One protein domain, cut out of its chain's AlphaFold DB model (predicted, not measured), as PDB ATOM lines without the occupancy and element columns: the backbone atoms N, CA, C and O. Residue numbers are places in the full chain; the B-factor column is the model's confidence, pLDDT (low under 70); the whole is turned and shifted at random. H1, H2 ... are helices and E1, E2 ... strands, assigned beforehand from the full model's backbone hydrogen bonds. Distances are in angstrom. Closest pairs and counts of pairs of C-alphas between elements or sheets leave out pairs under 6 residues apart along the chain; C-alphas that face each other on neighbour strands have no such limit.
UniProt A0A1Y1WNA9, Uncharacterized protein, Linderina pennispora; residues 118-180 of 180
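AT A GLANCE: This is residues 118 to 180 of the 180 residues of an uncharacterized protein of Linderina pennispora (UniProt A0A1Y1WNA9). A long antiparallel hairpin of two strands, E1 and E2, makes a narrow two-stranded wall, with helix H1 over the half of it that holds the start of E1 and the end of E2. The link after H1 folds back beside E1, pairing with it briefly at residues 140 to 141, and leads to the small helix H2; helix H3 follows E2 beyond the open end of the hairpin, where residues 174 to 180 stick out. The printed part has 63 residues, with three named helices and two named strands in the order H1, H2, E1, E2, H3 and one sheet in the order E1, E2, antiparallel. The class is mixed, helices and strands. The whole is only just compact, close to loose, with a radius of gyration of the C-alphas of 12.6 A, and its elongated outline spans 39 by 23 by 22 A.

HOW THE PARTS SIT: Helix H1, residues 123 to 132, has 4 pairs of C-alphas within 8 A with strand E1, residues 151 to 158; the closest are those of Arg 123 and Ile 152, 6.7 A apart. With strand E2, residues 161 to 168, H1 has 1 such pair, the C-alphas of Ile 126 and Leu 167, 7.7 A apart. Between H1 and helix H2, residues 144 to 147, runs a long link of 11 residues, and the two helices are apart. In that link, residues 140 to 141 pair with residues 153 to 154 of E1, antiparallel. The closest C-alphas of H2 and E1 are those of Val 147 and Ser 153, 6.6 A apart. H2 is only just apart from E2, with a closest C-alpha distance of 8.3 A. E1 and E2 form a hairpin and are antiparallel, with 156 degrees between their N-to-C directions. The C-alphas of Cys 151 and Tyr 168 face each other at 4.3 A, and those of Glu 158 and Ile 161 at 5.3 A. N 154 and O 165 are 2.9 A apart and N 165 and O 154 2.8 A, both within hydrogen-bond range. Helix H3, residues 170 to 177, comes after E2 by a tight link of 1 residue and is apart from H1, H2 and E1. In H1 and H3 every O i to N i+4 pair is within hydrogen-bond range. H2 is too short for such a pair, and 0 of its 1 O i to N i+3 pair is within range.

IN THESE COORDINATES: H1 begins at C-alpha 123, at (29.588, -30.544, 43.055), and measures 14.2 A from first to last C-alpha, residues 123 to 132. H2, residues 144 to 147, is short, 5.4 A. E1, residues 151 to 158, measures 22.2 A and begins at C-alpha 151, at (30.851, -37.502, 41.823). E2, residues 161 to 168, measures 22.6 A. H3, residues 170 to 177, measures 10.2 A and ends at C-alpha 177, at (19.841, -46.851, 39.041).

THE WHOLE: The two C-alphas farthest apart are those of Asp 159 and Glu 179, at 39.4 A, while those of Leu 118 and Glu 180, the first and last printed, are 22.8 A apart. Residue 180 is also the chain's last residue. The printed part has no cut. The link from H1 to H2 is long; those from H2 to E1, E1 to E2 and E2 to H3 are tight. Residues 174 to 180, of which 174 to 177 belong to H3, stand free. The mean pLDDT of the printed part is 71.4, and 20 residues are under 70: residues 118 to 121, 158, 160 to 161, 163 and 169 to 180. The mean pLDDT of H3 is 55.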
ATOM      1  N   LEU A 118      20.834 -36.054  51.752       44.28
ATOM      2  CA  LEU A 118      19.392 -35.776  51.816       44.28
ATOM      3  C   LEU A 118      18.904 -34.718  50.797       44.28
ATOM      4  O   LEU A 118      17.725 -34.402  50.794       44.28
ATOM      5  N   ASN A 119      19.776 -34.173  49.937       45.59
ATOM      6  CA  ASN A 119      19.450 -33.153  48.934       45.59
ATOM      7  C   ASN A 119      20.132 -33.439  47.584       45.59
ATOM      8  O   ASN A 119      21.195 -34.063  47.529       45.59
ATOM      9  N   ILE A 120      19.551 -32.912  46.499       51.47
ATOM     10  CA  ILE A 120      20.242 -32.765  45.209       51.47
ATOM     11  C   ILE A 120      21.383 -31.766  45.412       51.47
ATOM     12  O   ILE A 120      21.165 -30.554  45.426       51.47
ATOM     13  N   SER A 121      22.598 -32.267  45.592       58.53
ATOM     14  CA  SER A 121      23.764 -31.424  45.849       58.53
ATOM     15  C   SER A 121      24.592 -31.272  44.582       58.53
ATOM     16  O   SER A 121      25.024 -32.253  43.976       58.53
ATOM     17  N   SER A 122      24.834 -30.027  44.172       70.50
ATOM     18  CA  SER A 122      25.829 -29.749  43.137       70.50
ATOM     19  C   SER A 122      27.224 -30.133  43.639       70.50
ATOM     20  O   SER A 122      27.468 -30.204  44.845       70.50
ATOM     21  N   ARG A 123      28.172 -30.326  42.716       77.06
ATOM     22  CA  ARG A 123      29.588 -30.544  43.055       77.06
ATOM     23  C   ARG A 123      30.116 -29.475  44.019       77.06
ATOM     24  O   ARG A 123      30.789 -29.800  44.986       77.06
ATOM     25  N   ALA A 124      29.755 -28.209  43.797       78.69
ATOM     26  CA  ALA A 124      30.162 -27.104  44.661       78.69
ATOM     27  C   ALA A 124      29.680 -27.291  46.110       78.69
ATOM     28  O   ALA A 124      30.481 -27.185  47.032       78.69
ATOM     29  N   VAL A 125      28.411 -27.666  46.300       74.94
ATOM     30  CA  VAL A 125      27.831 -27.922  47.631       74.94
ATOM     31  C   VAL A 125      28.487 -29.131  48.300       74.94
ATOM     32  O   VAL A 125      28.783 -29.094  49.490       74.94
ATOM     33  N   ILE A 126      28.755 -30.196  47.540       74.12
ATOM     34  CA  ILE A 126      29.467 -31.375  48.055       74.12
ATOM     35  C   ILE A 126      30.879 -30.992  48.515       74.12
ATOM     36  O   ILE A 126      31.322 -31.410  49.580       74.12
ATOM     37  N   LYS A 127      31.587 -30.182  47.729       82.88
ATOM     38  CA  LYS A 127      32.933 -29.720  48.063       82.88
ATOM     39  C   LYS A 127      32.945 -28.861  49.324       82.88
ATOM     40  O   LYS A 127      33.793 -29.091  50.176       82.88
ATOM     41  N   GLU A 128      32.023 -27.908  49.447       80.94
ATOM     42  CA  GLU A 128      31.867 -27.092  50.659       80.94
ATOM     43  C   GLU A 128      31.601 -27.970  51.882       80.94
ATOM     44  O   GLU A 128      32.310 -27.852  52.874       80.94
ATOM     45  N   PHE A 129      30.692 -28.944  51.771       77.50
ATOM     46  CA  PHE A 129      30.440 -29.907  52.840       77.50
ATOM     47  C   PHE A 129      31.705 -30.673  53.264       77.50
ATOM     48  O   PHE A 129      31.947 -30.841  54.457       77.50
ATOM     49  N   LEU A 130      32.521 -31.143  52.313       79.25
ATOM     50  CA  LEU A 130      33.769 -31.846  52.632       79.25
ATOM     51  C   LEU A 130      34.760 -30.931  53.365       79.25
ATOM     52  O   LEU A 130      35.365 -31.358  54.345       79.25
ATOM     53  N   LEU A 131      34.888 -29.675  52.926       84.56
ATOM     54  CA  LEU A 131      35.739 -28.679  53.582       84.56
ATOM     55  C   LEU A 131      35.255 -28.366  55.007       84.56
ATOM     56  O   LEU A 131      36.073 -28.278  55.921       84.56
ATOM     57  N   ASP A 132      33.939 -28.257  55.205       81.12
ATOM     58  CA  ASP A 132      33.314 -28.026  56.514       81.12
ATOM     59  C   ASP A 132      33.488 -29.219  57.472       81.12
ATOM     60  O   ASP A 132      33.464 -29.042  58.688       81.12
ATOM     61  N   ASN A 133      33.703 -30.427  56.936       74.12
ATOM     62  CA  ASN A 133      33.990 -31.654  57.690       74.12
ATOM     63  C   ASN A 133      35.494 -31.975  57.746       74.12
ATOM     64  O   ASN A 133      35.887 -33.138  57.822       74.12
ATOM     65  N   GLU A 134      36.340 -30.942  57.702       83.88
ATOM     66  CA  GLU A 134      37.792 -31.032  57.908       83.88
ATOM     67  C   GLU A 134      38.556 -31.851  56.849       83.88
ATOM     68  O   GLU A 134      39.742 -32.143  57.021       83.88
ATOM     69  N   ILE A 135      37.938 -32.169  55.705       82.88
ATOM     70  CA  ILE A 135      38.662 -32.747  54.570       82.88
ATOM     71  C   ILE A 135      39.454 -31.636  53.883       82.88
ATOM     72  O   ILE A 135      38.905 -30.658  53.372       82.88
ATOM     73  N   SER A 136      40.774 -31.797  53.841       87.69
ATOM     74  CA  SER A 136      41.666 -30.839  53.194       87.69
ATOM     75  C   SER A 136      41.355 -30.709  51.705       87.69
ATOM     76  O   SER A 136      41.235 -31.695  50.980       87.69
ATOM     77  N   SER A 137      41.330 -29.469  51.213       88.12
ATOM     78  CA  SER A 137      41.169 -29.178  49.782       88.12
ATOM     79  C   SER A 137      42.180 -29.898  48.876       88.12
ATOM     80  O   SER A 137      41.854 -30.182  47.727       88.12
ATOM     81  N   ASN A 138      43.375 -30.226  49.389       89.50
ATOM     82  CA  ASN A 138      44.407 -30.953  48.642       89.50
ATOM     83  C   ASN A 138      44.076 -32.440  48.458       89.50
ATOM     84  O   ASN A 138      44.579 -33.064  47.523       89.50
ATOM     85  N   ASP A 139      43.241 -32.994  49.333       86.75
ATOM     86  CA  ASP A 139      42.834 -34.395  49.289       86.75
ATOM     87  C   ASP A 139      41.563 -34.593  48.462       86.75
ATOM     88  O   ASP A 139      41.271 -35.715  48.050       86.75
ATOM     89  N   ILE A 140      40.840 -33.508  48.159       89.69
ATOM     90  CA  ILE A 140      39.647 -33.508  47.314       89.69
ATOM     91  C   ILE A 140      40.046 -33.541  45.832       89.69
ATOM     92  O   ILE A 140      40.643 -32.614  45.286       89.69
ATOM     93  N   LEU A 141      39.620 -34.595  45.144       88.94
ATOM     94  CA  LEU A 141      39.679 -34.741  43.698       88.94
ATOM     95  C   LEU A 141      38.324 -34.362  43.079       88.94
ATOM     96  O   LEU A 141      37.397 -35.173  42.990       88.94
ATOM     97  N   ASP A 142      38.251 -33.114  42.632       87.50
ATOM     98  CA  ASP A 142      37.100 -32.479  41.984       87.50
ATOM     99  C   ASP A 142      37.394 -32.264  40.485       87.50
ATOM    100  O   ASP A 142      37.580 -31.145  40.021       87.50
ATOM    101  N   ASP A 143      37.528 -33.368  39.747       85.31
ATOM    102  CA  ASP A 143      37.883 -33.403  38.319       85.31
ATOM    103  C   ASP A 143      36.938 -34.371  37.592       85.31
ATOM    104  O   ASP A 143      37.014 -35.588  37.802       85.31
ATOM    105  N   GLU A 144      36.027 -33.832  36.776       83.38
ATOM    106  CA  GLU A 144      34.960 -34.596  36.114       83.38
ATOM    107  C   GLU A 144      35.497 -35.754  35.262       83.38
ATOM    108  O   GLU A 144      34.905 -36.835  35.275       83.38
ATOM    109  N   ASP A 145      36.652 -35.589  34.612       81.44
ATOM    110  CA  ASP A 145      37.249 -36.621  33.759       81.44
ATOM    111  C   ASP A 145      37.805 -37.798  34.577       81.44
ATOM    112  O   ASP A 145      37.893 -38.931  34.095       81.44
ATOM    113  N   LYS A 146      38.190 -37.557  35.835       77.44
ATOM    114  CA  LYS A 146      38.802 -38.577  36.710       77.44
ATOM    115  C   LYS A 146      37.823 -39.252  37.654       77.44
ATOM    116  O   LYS A 146      38.111 -40.342  38.172       77.44
ATOM    117  N   VAL A 147      36.733 -38.573  37.985       76.31
ATOM    118  CA  VAL A 147      35.803 -39.029  39.026       76.31
ATOM    119  C   VAL A 147      34.379 -39.195  38.509       76.31
ATOM    120  O   VAL A 147      33.588 -39.859  39.169       76.31
ATOM    121  N   GLY A 148      34.076 -38.665  37.324       76.12
ATOM    122  CA  GLY A 148      32.734 -38.584  36.765       76.12
ATOM    123  C   GLY A 148      32.067 -37.249  37.094       76.12
ATOM    124  O   GLY A 148      32.290 -36.665  38.159       76.12
ATOM    125  N   ALA A 149      31.211 -36.777  36.184       76.06
ATOM    126  CA  ALA A 149      30.518 -35.491  36.301       76.06
ATOM    127  C   ALA A 149      29.688 -35.371  37.594       76.06
ATOM    128  O   ALA A 149      29.608 -34.300  38.196       76.06
ATOM    129  N   ASN A 150      29.157 -36.492  38.086       74.62
ATOM    130  CA  ASN A 150      28.201 -36.534  39.194       74.62
ATOM    131  C   ASN A 150      28.809 -36.997  40.526       74.62
ATOM    132  O   ASN A 150      28.073 -37.361  41.437       74.62
ATOM    133  N   CYS A 151      30.137 -37.010  40.646       77.38
ATOM    134  CA  CYS A 151      30.851 -37.502  41.823       77.38
ATOM    135  C   CYS A 151      31.920 -36.499  42.268       77.38
ATOM    136  O   CYS A 151      32.570 -35.871  41.441       77.38
ATOM    137  N   ILE A 152      32.181 -36.398  43.565       84.38
ATOM    138  CA  ILE A 152      33.452 -35.892  44.097       84.38
ATOM    139  C   ILE A 152      34.133 -37.040  44.827       84.38
ATOM    140  O   ILE A 152      33.464 -37.887  45.411       84.38
ATOM    141  N   SER A 153      35.458 -37.123  44.762       82.88
ATOM    142  CA  SER A 153      36.204 -38.117  45.538       82.88
ATOM    143  C   SER A 153      37.267 -37.441  46.381       82.88
ATOM    144  O   SER A 153      37.747 -36.384  45.992       82.88
ATOM    145  N   TRP A 154      37.651 -38.036  47.501       86.94
ATOM    146  CA  TRP A 154      38.788 -37.577  48.297       86.94
ATOM    147  C   TRP A 154      39.600 -38.760  48.803       86.94
ATOM    148  O   TRP A 154      39.146 -39.905  48.730       86.94
ATOM    149  N   PHE A 155      40.809 -38.499  49.283       79.88
ATOM    150  CA  PHE A 155      41.636 -39.525  49.901       79.88
ATOM    151  C   PHE A 155      41.697 -39.358  51.413       79.88
ATOM    152  O   PHE A 155      41.775 -38.241  51.913       79.88
ATOM    153  N   THR A 156      41.686 -40.483  52.117       77.38
ATOM    154  CA  THR A 156      42.036 -40.555  53.534       77.38
ATOM    155  C   THR A 156      43.223 -41.496  53.660       77.38
ATOM    156  O   THR A 156      43.206 -42.589  53.088       77.38
ATOM    157  N   ASP A 157      44.250 -41.063  54.381       74.00
ATOM    158  CA  ASP A 157      45.385 -41.910  54.724       74.00
ATOM    159  C   ASP A 157      45.115 -42.542  56.100       74.00
ATOM    160  O   ASP A 157      45.060 -41.843  57.112       74.00
ATOM    161  N   GLU A 158      44.921 -43.862  56.132       67.75
ATOM    162  CA  GLU A 158      44.918 -44.659  57.365       67.75
ATOM    163  C   GLU A 158      46.163 -45.553  57.365       67.75
ATOM    164  O   GLU A 158      46.321 -46.438  56.519       67.75
ATOM    165  N   ASP A 159      47.074 -45.297  58.305       76.12
ATOM    166  CA  ASP A 159      48.413 -45.894  58.366       76.12
ATOM    167  C   ASP A 159      49.222 -45.702  57.061       76.12
ATOM    168  O   ASP A 159      49.648 -44.593  56.736       76.12
ATOM    169  N   GLU A 160      49.460 -46.787  56.314       64.81
ATOM    170  CA  GLU A 160      50.146 -46.817  55.009       64.81
ATOM    171  C   GLU A 160      49.162 -47.003  53.838       64.81
ATOM    172  O   GLU A 160      49.571 -47.192  52.686       64.81
ATOM    173  N   ILE A 161      47.857 -47.014  54.120       52.19
ATOM    174  CA  ILE A 161      46.811 -47.307  53.147       52.19
ATOM    175  C   ILE A 161      46.128 -46.004  52.752       52.19
ATOM    176  O   ILE A 161      45.466 -45.343  53.547       52.19
ATOM    177  N   LYS A 162      46.251 -45.675  51.467       70.62
ATOM    178  CA  LYS A 162      45.553 -44.549  50.856       70.62
ATOM    179  C   LYS A 162      44.178 -44.992  50.362       70.62
ATOM    180  O   LYS A 162      44.068 -45.637  49.315       70.62
ATOM    181  N   ILE A 163      43.132 -44.644  51.102       68.62
ATOM    182  CA  ILE A 163      41.740 -44.997  50.800       68.62
ATOM    183  C   ILE A 163      41.123 -43.890  49.949       68.62
ATOM    184  O   ILE A 163      41.211 -42.715  50.289       68.62
ATOM    185  N   ARG A 164      40.492 -44.253  48.825       77.31
ATOM    186  CA  ARG A 164      39.728 -43.313  47.993       77.31
ATOM    187  C   ARG A 164      38.255 -43.381  48.367       77.31
ATOM    188  O   ARG A 164      37.596 -44.366  48.054       77.31
ATOM    189  N   ASN A 165      37.742 -42.303  48.930       71.94
ATOM    190  CA  ASN A 165      36.331 -42.114  49.220       71.94
ATOM    191  C   ASN A 165      35.643 -41.403  48.054       71.94
ATOM    192  O   ASN A 165      36.267 -40.608  47.346       71.94
ATOM    193  N   LYS A 166      34.358 -41.675  47.843       74.19
ATOM    194  CA  LYS A 166      33.551 -41.064  46.786       74.19
ATOM    195  C   LYS A 166      32.226 -40.594  47.358       74.19
ATOM    196  O   LYS A 166      31.710 -41.170  48.306       74.19
ATOM    197  N   LEU A 167      31.690 -39.538  46.770       72.62
ATOM    198  CA  LEU A 167      30.390 -38.993  47.103       72.62
ATOM    199  C   LEU A 167      29.677 -38.598  45.819       72.62
ATOM    200  O   LEU A 167      30.169 -37.759  45.062       72.62
ATOM    201  N   TYR A 168      28.534 -39.228  45.578       70.75
ATOM    202  CA  TYR A 168      27.734 -39.035  44.377       70.75
ATOM    203  C   TYR A 168      26.604 -38.035  44.613       70.75
ATOM    204  O   TYR A 168      26.074 -37.898  45.715       70.75
ATOM    205  N   ASN A 169      26.190 -37.362  43.541       68.00
ATOM    206  CA  ASN A 169      24.926 -36.646  43.521       68.00
ATOM    207  C   ASN A 169      23.777 -37.666  43.483       68.00
ATOM    208  O   ASN A 169      23.540 -38.314  42.459       68.00
ATOM    209  N   LYS A 170      23.046 -37.766  44.598       59.00
ATOM    210  CA  LYS A 170      21.960 -38.732  44.807       59.00
ATOM    211  C   LYS A 170      20.881 -38.687  43.721       59.00
ATOM    212  O   LYS A 170      20.351 -39.728  43.357       59.00
ATOM    213  N   PHE A 171      20.569 -37.514  43.161       58.66
ATOM    214  CA  PHE A 171      19.565 -37.406  42.092       58.66
ATOM    215  C   PHE A 171      19.988 -38.149  40.829       58.66
ATOM    216  O   PHE A 171      19.188 -38.862  40.230       58.66
ATOM    217  N   VAL A 172      21.253 -38.004  40.440       59.31
ATOM    218  CA  VAL A 172      21.767 -38.667  39.241       59.31
ATOM    219  C   VAL A 172      21.963 -40.156  39.496       59.31
ATOM    220  O   VAL A 172      21.589 -40.953  38.648       59.31
ATOM    221  N   GLN A 173      22.416 -40.539  40.692       57.19
ATOM    222  CA  GLN A 173      22.484 -41.948  41.081       57.19
ATOM    223  C   GLN A 173      21.107 -42.629  41.017       57.19
ATOM    224  O   GLN A 173      21.005 -43.744  40.518       57.19
ATOM    225  N   LEU A 174      20.043 -41.955  41.472       53.59
ATOM    226  CA  LEU A 174      18.675 -42.477  41.385       53.59
ATOM    227  C   LEU A 174      18.221 -42.661  39.931       53.59
ATOM    228  O   LEU A 174      17.639 -43.697  39.617       53.59
ATOM    229  N   LEU A 175      18.518 -41.703  39.046       50.25
ATOM    230  CA  LEU A 175      18.209 -41.817  37.615       50.25
ATOM    231  C   LEU A 175      18.996 -42.950  36.946       50.25
ATOM    232  O   LEU A 175      18.399 -43.767  36.256       50.25
ATOM    233  N   GLU A 176      20.301 -43.040  37.201       52.28
ATOM    234  CA  GLU A 176      21.167 -44.098  36.665       52.28
ATOM    235  C   GLU A 176      20.765 -45.488  37.193       52.28
ATOM    236  O   GLU A 176      20.814 -46.466  36.455       52.28
ATOM    237  N   SER A 177      20.312 -45.588  38.448       47.31
ATOM    238  CA  SER A 177      19.841 -46.851  39.041       47.31
ATOM    239  C   SER A 177      18.446 -47.285  38.575       47.31
ATOM    240  O   SER A 177      18.088 -48.450  38.731       47.31
ATOM    241  N   GLY A 178      17.646 -46.358  38.037       36.53
ATOM    242  CA  GLY A 178      16.303 -46.626  37.518       36.53
ATOM    243  C   GLY A 178      16.273 -47.058  36.049       36.53
ATOM    244  O   GLY A 178      15.202 -47.395  35.548       36.53
ATOM    245  N   GLU A 179      17.417 -47.031  35.360       36.41
ATOM    246  CA  GLU A 179      17.563 -47.516  33.980       36.41
ATOM    247  C   GLU A 179      17.894 -49.026  33.888       36.41
ATOM    248  O   GLU A 179      18.031 -49.536  32.774       36.41
ATOM    249  N   GLU A 180      17.984 -49.750  35.019       35.81
ATOM    250  CA  GLU A 180      18.142 -51.223  35.073       35.81
ATOM    251  C   GLU A 180      16.811 -51.999  35.139       35.81
ATOM    252  O   GLU A 180      15.931 -51.659  35.964       35.81
TER     253      GLU A 180